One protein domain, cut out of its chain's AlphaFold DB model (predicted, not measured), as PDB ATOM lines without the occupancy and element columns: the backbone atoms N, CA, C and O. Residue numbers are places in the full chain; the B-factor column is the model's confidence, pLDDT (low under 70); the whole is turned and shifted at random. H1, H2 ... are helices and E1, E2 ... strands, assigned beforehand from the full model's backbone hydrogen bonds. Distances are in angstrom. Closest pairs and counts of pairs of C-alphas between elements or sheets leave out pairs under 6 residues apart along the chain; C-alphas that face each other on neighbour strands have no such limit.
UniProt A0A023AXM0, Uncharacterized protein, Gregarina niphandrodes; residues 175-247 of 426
ATOM      1  N   LEU A 175     440.078 357.669 280.912       91.44
ATOM      2  CA  LEU A 175     440.568 357.104 282.162       91.44
ATOM      3  C   LEU A 175     440.779 355.606 281.967       91.44
ATOM      4  O   LEU A 175     439.826 354.878 281.673       91.44
ATOM      5  N   GLY A 176     442.027 355.175 282.088       92.38
ATOM      6  CA  GLY A 176     442.451 353.783 282.033       92.38
ATOM      7  C   GLY A 176     443.133 353.354 283.326       92.38
ATOM      8  O   GLY A 176     443.243 354.133 284.274       92.38
ATOM      9  N   LEU A 177     443.568 352.097 283.346       90.56
ATOM     10  CA  LEU A 177     444.466 351.565 284.362       90.56
ATOM     11  C   LEU A 177     445.829 351.344 283.697       90.56
ATOM     12  O   LEU A 177     445.903 350.642 282.690       90.56
ATOM     13  N   GLY A 178     446.882 351.949 284.243       87.69
ATOM     14  CA  GLY A 178     448.260 351.813 283.772       87.69
ATOM     15  C   GLY A 178     449.211 351.761 284.960       87.69
ATOM     16  O   GLY A 178     449.071 352.545 285.892       87.69
ATOM     17  N   ASP A 179     450.114 350.778 284.988       87.62
ATOM     18  CA  ASP A 179     451.085 350.563 286.076       87.62
ATOM     19  C   ASP A 179     450.479 350.574 287.501       87.62
ATOM     20  O   ASP A 179     451.115 350.980 288.473       87.62
ATOM     21  N   GLY A 180     449.228 350.112 287.639       86.88
ATOM     22  CA  GLY A 180     448.500 350.090 288.916       86.88
ATOM     23  C   GLY A 180     447.926 351.444 289.354       86.88
ATOM     24  O   GLY A 180     447.466 351.573 290.488       86.88
ATOM     25  N   LEU A 181     447.943 352.445 288.475       90.25
ATOM     26  CA  LEU A 181     447.373 353.772 288.668       90.25
ATOM     27  C   LEU A 181     446.197 353.995 287.715       90.25
ATOM     28  O   LEU A 181     446.172 353.523 286.578       90.25
ATOM     29  N   VAL A 182     445.231 354.784 288.168       92.19
ATOM     30  CA  VAL A 182     444.287 355.459 287.282       92.19
ATOM     31  C   VAL A 182     445.049 356.548 286.547       92.19
ATOM     32  O   VAL A 182     445.553 357.490 287.163       92.19
ATOM     33  N   GLU A 183     445.087 356.444 285.229       92.00
ATOM     34  CA  GLU A 183     445.755 357.411 284.368       92.00
ATOM     35  C   GLU A 183     444.821 357.930 283.277       92.00
ATOM     36  O   GLU A 183     443.891 357.244 282.838       92.00
ATOM     37  N   ALA A 184     445.080 359.150 282.809       87.56
ATOM     38  CA  ALA A 184     444.678 359.503 281.461       87.56
ATOM     39  C   ALA A 184     445.506 358.639 280.507       87.56
ATOM     40  O   ALA A 184     446.726 358.753 280.447       87.56
ATOM     41  N   ALA A 185     444.848 357.738 279.792       78.75
ATOM     42  CA  ALA A 185     445.488 356.855 278.842       78.75
ATOM     43  C   ALA A 185     445.903 357.631 277.586       78.75
ATOM     44  O   ALA A 185     445.162 358.480 277.072       78.75
ATOM     45  N   SER A 186     447.077 357.283 277.062       65.56
ATOM     46  CA  SER A 186     447.584 357.838 275.812       65.56
ATOM     47  C   SER A 186     446.799 357.321 274.612       65.56
ATOM     48  O   SER A 186     446.676 356.112 274.417       65.56
ATOM     49  N   ALA A 187     446.299 358.226 273.769       59.53
ATOM     50  CA  ALA A 187     446.001 357.861 272.389       59.53
ATOM     51  C   ALA A 187     447.291 357.971 271.561       59.53
ATOM     52  O   ALA A 187     448.126 358.825 271.830       59.53
ATOM     53  N   GLU A 188     447.431 357.165 270.507       54.66
ATOM     54  CA  GLU A 188     448.606 357.110 269.612       54.66
ATOM     55  C   GLU A 188     448.968 358.445 268.901       54.66
ATOM     56  O   GLU A 188     449.881 358.485 268.079       54.66
ATOM     57  N   LYS A 189     448.259 359.550 269.172       56.00
ATOM     58  CA  LYS A 189     448.419 360.867 268.533       56.00
ATOM     59  C   LYS A 189     448.547 361.973 269.585       56.00
ATOM     60  O   LYS A 189     448.182 361.777 270.736       56.00
ATOM     61  N   SER A 190     449.017 363.152 269.176       52.12
ATOM     62  CA  SER A 190     449.141 364.338 270.036       52.12
ATOM     63  C   SER A 190     447.847 364.646 270.807       52.12
ATOM     64  O   SER A 190     446.777 364.819 270.222       52.12
ATOM     65  N   LEU A 191     447.955 364.719 272.137       58.53
ATOM     66  CA  LEU A 191     446.835 364.928 273.058       58.53
ATOM     67  C   LEU A 191     446.785 366.388 273.531       58.53
ATOM     68  O   LEU A 191     447.818 367.033 273.693       58.53
ATOM     69  N   CYS A 192     445.575 366.916 273.764       59.81
ATOM     70  CA  CYS A 192     445.399 368.189 274.475       59.81
ATOM     71  C   CYS A 192     445.979 368.062 275.907       59.81
ATOM     72  O   CYS A 192     445.969 366.947 276.417       59.81
ATOM     73  N   PRO A 193     446.417 369.130 276.612       61.47
ATOM     74  CA  PRO A 193     447.052 368.986 277.935       61.47
ATOM     75  C   PRO A 193     446.154 368.261 278.946       61.47
ATOM     76  O   PRO A 193     446.603 367.440 279.728       61.47
ATOM     77  N   ARG A 194     444.834 368.468 278.846       63.06
ATOM     78  CA  ARG A 194     443.849 367.736 279.651       63.06
ATOM     79  C   ARG A 194     443.792 366.237 279.334       63.06
ATOM     80  O   ARG A 194     443.340 365.487 280.176       63.06
ATOM     81  N   CYS A 195     444.152 365.794 278.136       70.81
ATOM     82  CA  CYS A 195     444.180 364.376 277.757       70.81
ATOM     83  C   CYS A 195     445.596 363.807 277.715       70.81
ATOM     84  O   CYS A 195     445.748 362.652 277.340       70.81
ATOM     85  N   GLU A 196     446.615 364.612 278.022       75.69
ATOM     86  CA  GLU A 196     447.991 364.148 278.045       75.69
ATOM     87  C   GLU A 196     448.118 363.023 279.074       75.69
ATOM     88  O   GLU A 196     447.472 363.086 280.127       75.69
ATOM     89  N   PRO A 197     448.902 361.979 278.768       83.38
ATOM     90  CA  PRO A 197     448.904 360.802 279.601       83.38
ATOM     91  C   PRO A 197     449.483 361.111 280.972       83.38
ATOM     92  O   PRO A 197     450.326 362.003 281.119       83.38
ATOM     93  N   GLY A 198     449.040 360.370 281.976       87.62
ATOM     94  CA  GLY A 198     449.624 360.461 283.305       87.62
ATOM     95  C   GLY A 198     448.639 360.200 284.435       87.62
ATOM     96  O   GLY A 198     447.432 360.081 284.206       87.62
ATOM     97  N   PRO A 199     449.164 360.122 285.667       89.44
ATOM     98  CA  PRO A 199     448.384 359.776 286.844       89.44
ATOM     99  C   PRO A 199     447.284 360.802 287.114       89.44
ATOM    100  O   PRO A 199     447.495 362.012 287.050       89.44
ATOM    101  N   VAL A 200     446.101 360.298 287.456       89.94
ATOM    102  CA  VAL A 200     444.947 361.106 287.848       89.94
ATOM    103  C   VAL A 200     444.913 361.232 289.366       89.94
ATOM    104  O   VAL A 200     444.865 360.230 290.076       89.94
ATOM    105  N   PHE A 201     444.884 362.465 289.878       87.50
ATOM    106  CA  PHE A 201     444.849 362.738 291.324       87.50
ATOM    107  C   PHE A 201     443.498 363.259 291.818       87.50
ATOM    108  O   PHE A 201     443.220 363.214 293.024       87.50
ATOM    109  N   SER A 202     442.660 363.740 290.898       88.19
ATOM    110  CA  SER A 202     441.315 364.242 291.172       88.19
ATOM    111  C   SER A 202     440.379 364.047 289.983       88.19
ATOM    112  O   SER A 202     440.804 363.812 288.853       88.19
ATOM    113  N   LEU A 203     439.082 364.166 290.247       89.00
ATOM    114  CA  LEU A 203     438.009 364.143 289.265       89.00
ATOM    115  C   LEU A 203     437.324 365.520 289.271       89.00
ATOM    116  O   LEU A 203     436.256 365.651 289.875       89.00
ATOM    117  N   PRO A 204     437.905 366.556 288.625       79.50
ATOM    118  CA  PRO A 204     437.328 367.899 288.513       79.50
ATOM    119  C   PRO A 204     436.088 367.899 287.600       79.50
ATOM    120  O   PRO A 204     436.055 368.455 286.502       79.50
ATOM    121  N   VAL A 205     435.051 367.201 288.051       78.12
ATOM    122  CA  VAL A 205     433.776 367.010 287.383       78.12
ATOM    123  C   VAL A 205     432.759 367.896 288.065       78.12
ATOM    124  O   VAL A 205     432.409 367.684 289.230       78.12
ATOM    125  N   TRP A 206     432.228 368.846 287.307       77.00
ATOM    126  CA  TRP A 206     431.131 369.658 287.798       77.00
ATOM    127  C   TRP A 206     429.904 368.771 288.050       77.00
ATOM    128  O   TRP A 206     429.379 368.139 287.135       77.00
ATOM    129  N   SER A 207     429.499 368.681 289.313       81.06
ATOM    130  CA  SER A 207     428.439 367.799 289.806       81.06
ATOM    131  C   SER A 207     427.828 368.393 291.072       81.06
ATOM    132  O   SER A 207     428.415 369.289 291.681       81.06
ATOM    133  N   SER A 208     426.687 367.867 291.529       85.00
ATOM    134  CA  SER A 208     426.092 368.340 292.787       85.00
ATOM    135  C   SER A 208     426.992 368.097 294.004       85.00
ATOM    136  O   SER A 208     426.951 368.881 294.943       85.00
ATOM    137  N   VAL A 209     427.861 367.078 293.973       87.94
ATOM    138  CA  VAL A 209     428.876 366.844 295.019       87.94
ATOM    139  C   VAL A 209     429.871 368.002 295.076       87.94
ATOM    140  O   VAL A 209     430.158 368.513 296.156       87.94
ATOM    141  N   MET A 210     430.355 368.443 293.913       81.81
ATOM    142  CA  MET A 210     431.271 369.578 293.807       81.81
ATOM    143  C   MET A 210     430.583 370.893 294.199       81.81
ATOM    144  O   MET A 210     431.131 371.670 294.965       81.81
ATOM    145  N   GLU A 211     429.350 371.136 293.752       81.19
ATOM    146  CA  GLU A 211     428.599 372.335 294.157       81.19
ATOM    147  C   GLU A 211     428.395 372.403 295.678       81.19
ATOM    148  O   GLU A 211     428.506 373.471 296.282       81.19
ATOM    149  N   LEU A 212     428.135 371.255 296.311       84.81
ATOM    150  CA  LEU A 212     428.004 371.151 297.761       84.81
ATOM    151  C   LEU A 212     429.336 371.353 298.493       84.81
ATOM    152  O   LEU A 212     429.314 371.887 299.603       84.81
ATOM    153  N   SER A 213     430.467 370.954 297.900       77.50
ATOM    154  CA  SER A 213     431.792 371.143 298.500       77.50
ATOM    155  C   SER A 213     432.309 372.579 298.393       77.50
ATOM    156  O   SER A 213     433.103 372.996 299.231       77.50
ATOM    157  N   LEU A 214     431.829 373.358 297.419       73.88
ATOM    158  CA  LEU A 214     432.359 374.695 297.137       73.88
ATOM    159  C   LEU A 214     431.771 375.829 298.016       73.88
ATOM    160  O   LEU A 214     432.422 376.851 298.185       73.88
ATOM    161  N   SER A 215     430.627 375.644 298.684       65.06
ATOM    162  CA  SER A 215     429.945 376.645 299.544       65.06
ATOM    163  C   SER A 215     429.590 377.996 298.873       65.06
ATOM    164  O   SER A 215     430.305 378.555 298.055       65.06
ATOM    165  N   ALA A 216     428.469 378.601 299.269       55.25
ATOM    166  CA  ALA A 216     427.926 379.809 298.628       55.25
ATOM    167  C   ALA A 216     428.661 381.136 298.946       55.25
ATOM    168  O   ALA A 216     428.158 382.199 298.587       55.25
ATOM    169  N   LYS A 217     429.786 381.113 299.675       57.78
ATOM    170  CA  LYS A 217     430.385 382.324 300.272       57.78
ATOM    171  C   LYS A 217     431.611 382.898 299.549       57.78
ATOM    172  O   LYS A 217     432.085 383.941 299.987       57.78
ATOM    173  N   SER A 218     432.105 382.286 298.470       53.12
ATOM    174  CA  SER A 218     433.291 382.782 297.749       53.12
ATOM    175  C   SER A 218     432.967 383.163 296.298       53.12
ATOM    176  O   SER A 218     432.241 382.416 295.635       53.12
ATOM    177  N   PRO A 219     433.469 384.306 295.784       52.78
ATOM    178  CA  PRO A 219     433.303 384.670 294.383       52.78
ATOM    179  C   PRO A 219     434.093 383.715 293.467       52.78
ATOM    180  O   PRO A 219     435.201 383.301 293.790       52.78
ATOM    181  N   ASP A 220     433.430 383.332 292.373       59.50
ATOM    182  CA  ASP A 220     433.839 382.448 291.266       59.50
ATOM    183  C   ASP A 220     434.716 381.227 291.613       59.50
ATOM    184  O   ASP A 220     435.789 380.994 291.072       59.50
ATOM    185  N   LEU A 221     434.192 380.355 292.482       58.53
ATOM    186  CA  LEU A 221     434.791 379.061 292.864       58.53
ATOM    187  C   LEU A 221     435.140 378.125 291.688       58.53
ATOM    188  O   LEU A 221     435.838 377.130 291.875       58.53
ATOM    189  N   ARG A 222     434.674 378.434 290.473       58.09
ATOM    190  CA  ARG A 222     435.094 377.763 289.238       58.09
ATOM    191  C   ARG A 222     436.582 377.948 288.957       58.09
ATOM    192  O   ARG A 222     437.192 377.027 288.428       58.09
ATOM    193  N   ASP A 223     437.154 379.072 289.375       60.16
ATOM    194  CA  ASP A 223     438.578 379.372 289.213       60.16
ATOM    195  C   ASP A 223     439.461 378.529 290.149       60.16
ATOM    196  O   ASP A 223     440.668 378.423 289.947       60.16
ATOM    197  N   PHE A 224     438.856 377.883 291.156       61.62
ATOM    198  CA  PHE A 224     439.563 377.099 292.167       61.62
ATOM    199  C   PHE A 224     439.691 375.621 291.828       61.62
ATOM    200  O   PHE A 224     440.502 374.931 292.440       61.62
ATOM    201  N   VAL A 225     438.890 375.116 290.890       64.62
ATOM    202  CA  VAL A 225     438.948 373.717 290.465       64.62
ATOM    203  C   VAL A 225     440.014 373.606 289.373       64.62
ATOM    204  O   VAL A 225     439.804 374.142 288.282       64.62
ATOM    205  N   PRO A 226     441.143 372.907 289.605       64.69
ATOM    206  CA  PRO A 226     442.160 372.730 288.587       64.69
ATOM    207  C   PRO A 226     441.544 372.078 287.355       64.69
ATOM    208  O   PRO A 226     440.954 370.997 287.421       64.69
ATOM    209  N   ALA A 227     441.699 372.731 286.206       64.38
ATOM    210  CA  ALA A 227     441.280 372.157 284.932       64.38
ATOM    211  C   ALA A 227     442.091 370.893 284.582       64.38
ATOM    212  O   ALA A 227     441.632 370.051 283.800       64.38
ATOM    213  N   ASP A 228     443.292 370.762 285.156       71.06
ATOM    214  CA  ASP A 228     444.177 369.619 284.984       71.06
ATOM    215  C   ASP A 228     444.046 368.626 286.151       71.06
ATOM    216  O   ASP A 228     444.478 368.856 287.279       71.06
ATOM    217  N   HIS A 229     443.448 367.483 285.835       75.38
ATOM    218  CA  HIS A 229     443.182 366.358 286.726       75.38
ATOM    219  C   HIS A 229     444.444 365.593 287.181       75.38
ATOM    220  O   HIS A 229     444.348 364.708 288.037       75.38
ATOM    221  N   ARG A 230     445.611 365.933 286.616       79.12
ATOM    222  CA  ARG A 230     446.914 365.308 286.888       79.12
ATOM    223  C   ARG A 230     447.778 366.099 287.858       79.12
ATOM    224  O   ARG A 230     448.822 365.608 288.267       79.12
ATOM    225  N   VAL A 231     447.378 367.313 288.226       71.25
ATOM    226  CA  VAL A 231     448.141 368.092 289.202       71.25
ATOM    227  C   VAL A 231     447.944 367.438 290.575       71.25
ATOM    228  O   VAL A 231     446.792 367.279 291.001       71.25
ATOM    229  N   PRO A 232     449.013 367.035 291.283       70.50
ATOM    230  CA  PRO A 232     448.903 366.536 292.646       70.50
ATOM    231  C   PRO A 232     448.324 367.604 293.575       70.50
ATOM    232  O   PRO A 232     448.597 368.790 293.423       70.50
ATOM    233  N   MET A 233     447.579 367.195 294.605       64.31
ATOM    234  CA  MET A 233     446.945 368.148 295.534       64.31
ATOM    235  C   MET A 233     447.944 369.090 296.228       64.31
ATOM    236  O   MET A 233     447.582 370.199 296.598       64.31
ATOM    237  N   CYS A 234     449.196 368.666 296.432       61.69
ATOM    238  CA  CYS A 234     450.246 369.516 297.011       61.69
ATOM    239  C   CYS A 234     450.695 370.661 296.101       61.69
ATOM    240  O   CYS A 234     451.325 371.592 296.589       61.69
ATOM    241  N   GLU A 235     450.347 370.612 294.819       63.72
ATOM    242  CA  GLU A 235     450.708 371.608 293.809       63.72
ATOM    243  C   GLU A 235     449.508 372.467 293.387       63.72
ATOM    244  O   GLU A 235     449.615 373.299 292.489       63.72
ATOM    245  N   TRP A 236     448.344 372.289 294.020       70.44
ATOM    246  CA  TRP A 236     447.182 373.125 293.739       70.44
ATOM    247  C   TRP A 236     447.398 374.493 294.373       70.44
ATOM    248  O   TRP A 236     447.334 374.639 295.592       70.44
ATOM    249  N   ILE A 237     447.663 375.484 293.530       69.19
ATOM    250  CA  ILE A 237     447.805 376.884 293.919       69.19
ATOM    251  C   ILE A 237     446.766 377.665 293.125       69.19
ATOM    252  O   ILE A 237     446.813 377.692 291.894       69.19
ATOM    253  N   VAL A 238     445.810 378.274 293.823       66.25
ATOM    254  CA  VAL A 238     444.802 379.147 293.216       66.25
ATOM    255  C   VAL A 238     445.093 380.572 293.649       66.25
ATOM    256  O   VAL A 238     445.069 380.878 294.840       66.25
ATOM    257  N   LEU A 239     445.362 381.438 292.677       66.00
ATOM    258  CA  LEU A 239     445.528 382.865 292.920       66.00
ATOM    259  C   LEU A 239     444.152 383.497 293.126       66.00
ATOM    260  O   LEU A 239     443.291 383.462 292.250       66.00
ATOM    261  N   ALA A 240     443.955 384.060 294.305       64.81
ATOM    262  CA  ALA A 240     442.760 384.768 294.704       64.81
ATOM    263  C   ALA A 240     442.620 386.103 293.959       64.81
ATOM    264  O   ALA A 240     443.608 386.747 293.599       64.81
ATOM    265  N   SER A 241     441.387 386.594 293.823       65.12
ATOM    266  CA  SER A 241     441.133 387.933 293.273       65.12
ATOM    267  C   SER A 241     441.713 389.070 294.126       65.12
ATOM    268  O   SER A 241     441.871 390.181 293.629       65.12
ATOM    269  N   ASP A 242     442.008 388.813 295.403       72.31
ATOM    270  CA  ASP A 242     442.660 389.758 296.317       72.31
ATOM    271  C   ASP A 242     444.201 389.668 296.297       72.31
ATOM    272  O   ASP A 242     444.869 390.409 297.018       72.31
ATOM    273  N   GLY A 243     444.771 388.806 295.445       72.31
ATOM    274  CA  GLY A 243     446.212 388.580 295.332       72.31
ATOM    275  C   GLY A 243     446.781 387.545 296.309       72.31
ATOM    276  O   GLY A 243     447.993 387.336 296.298       72.31
ATOM    277  N   GLY A 244     445.949 386.900 297.136       72.94
ATOM    278  CA  GLY A 244     446.340 385.760 297.966       72.94
ATOM    279  C   GLY A 244     446.570 384.463 297.177       72.94
ATOM    280  O   GLY A 244     446.128 384.315 296.040       72.94
ATOM    281  N   GLU A 245     447.248 383.498 297.798       73.00
ATOM    282  CA  GLU A 245     447.422 382.139 297.275       73.00
ATOM    283  C   GLU A 245     446.664 381.142 298.150       73.00
ATOM    284  O   GLU A 245     446.899 381.036 299.355       73.00
ATOM    285  N   TYR A 246     445.785 380.363 297.533       69.25
ATOM    286  CA  TYR A 246     445.094 379.268 298.190       69.25
ATOM    287  C   TYR A 246     445.746 377.947 297.815       69.25
ATOM    288  O   TYR A 246     445.887 377.627 296.636       69.25
ATOM    289  N   THR A 247     446.089 377.147 298.824       68.75
ATOM    290  CA  THR A 247     446.540 375.761 298.642       68.75
ATOM    291  C   THR A 247     445.657 374.821 299.450       68.75
ATOM    292  O   THR A 247     445.188 375.233 300.514       68.75
TER     293      THR A 247
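Overview. This is residues 175 to 247 of the 426 residues of an uncharacterized protein of Gregarina niphandrodes (UniProt A0A023AXM0). Little regular structure is seen here: a loose, elongated chain of loops, with a small strand hairpin, E1 and E2, towards one end and two short helices, H1 and H2, towards the other. The printed part has 73 residues, 19 of them in named elements, in the order E1, E2, H1, H2, class mixed. The radius of gyration of the C-alphas is 14.5 A, and the spans are 42 by 27 by 21 A.

Along the chain. Find C-alpha 175 at (440.568, 357.104, 282.162), where E1 begins, residues 175 to 178, 9.5 A long. E2 follows, residues 181 to 184, 9.6 A. H1 is residues 208 to 214, 9.9 A; H2 is residues 221 to 224, 5.2 A, ending at C-alpha 224, (439.563, 377.099, 292.167).

Arrangement. Look at E1 and E2, an antiparallel hairpin at 133 degrees: N 176 and O 183 are 2.9 A apart, within hydrogen-bond range. Residues 183 to 184 of E2 also pair with 198 to 199, antiparallel. H1 and H2 are close but not clearly touching; their closest C-alphas, Leu 214 and Leu 221, are 6.6 A apart. Both are apart from E1. In H1 every O i to N i+4 pair is within hydrogen-bond range; H2 is too short for one.

Size, cuts and confidence. The farthest C-alphas, Glu 188 and Lys 217, are 43.7 A apart. The printed part has no cut; E2 to H1 is a long link. The model's pLDDT is under 70 at 32 residues, among them 186 to 194 and 215 to 227.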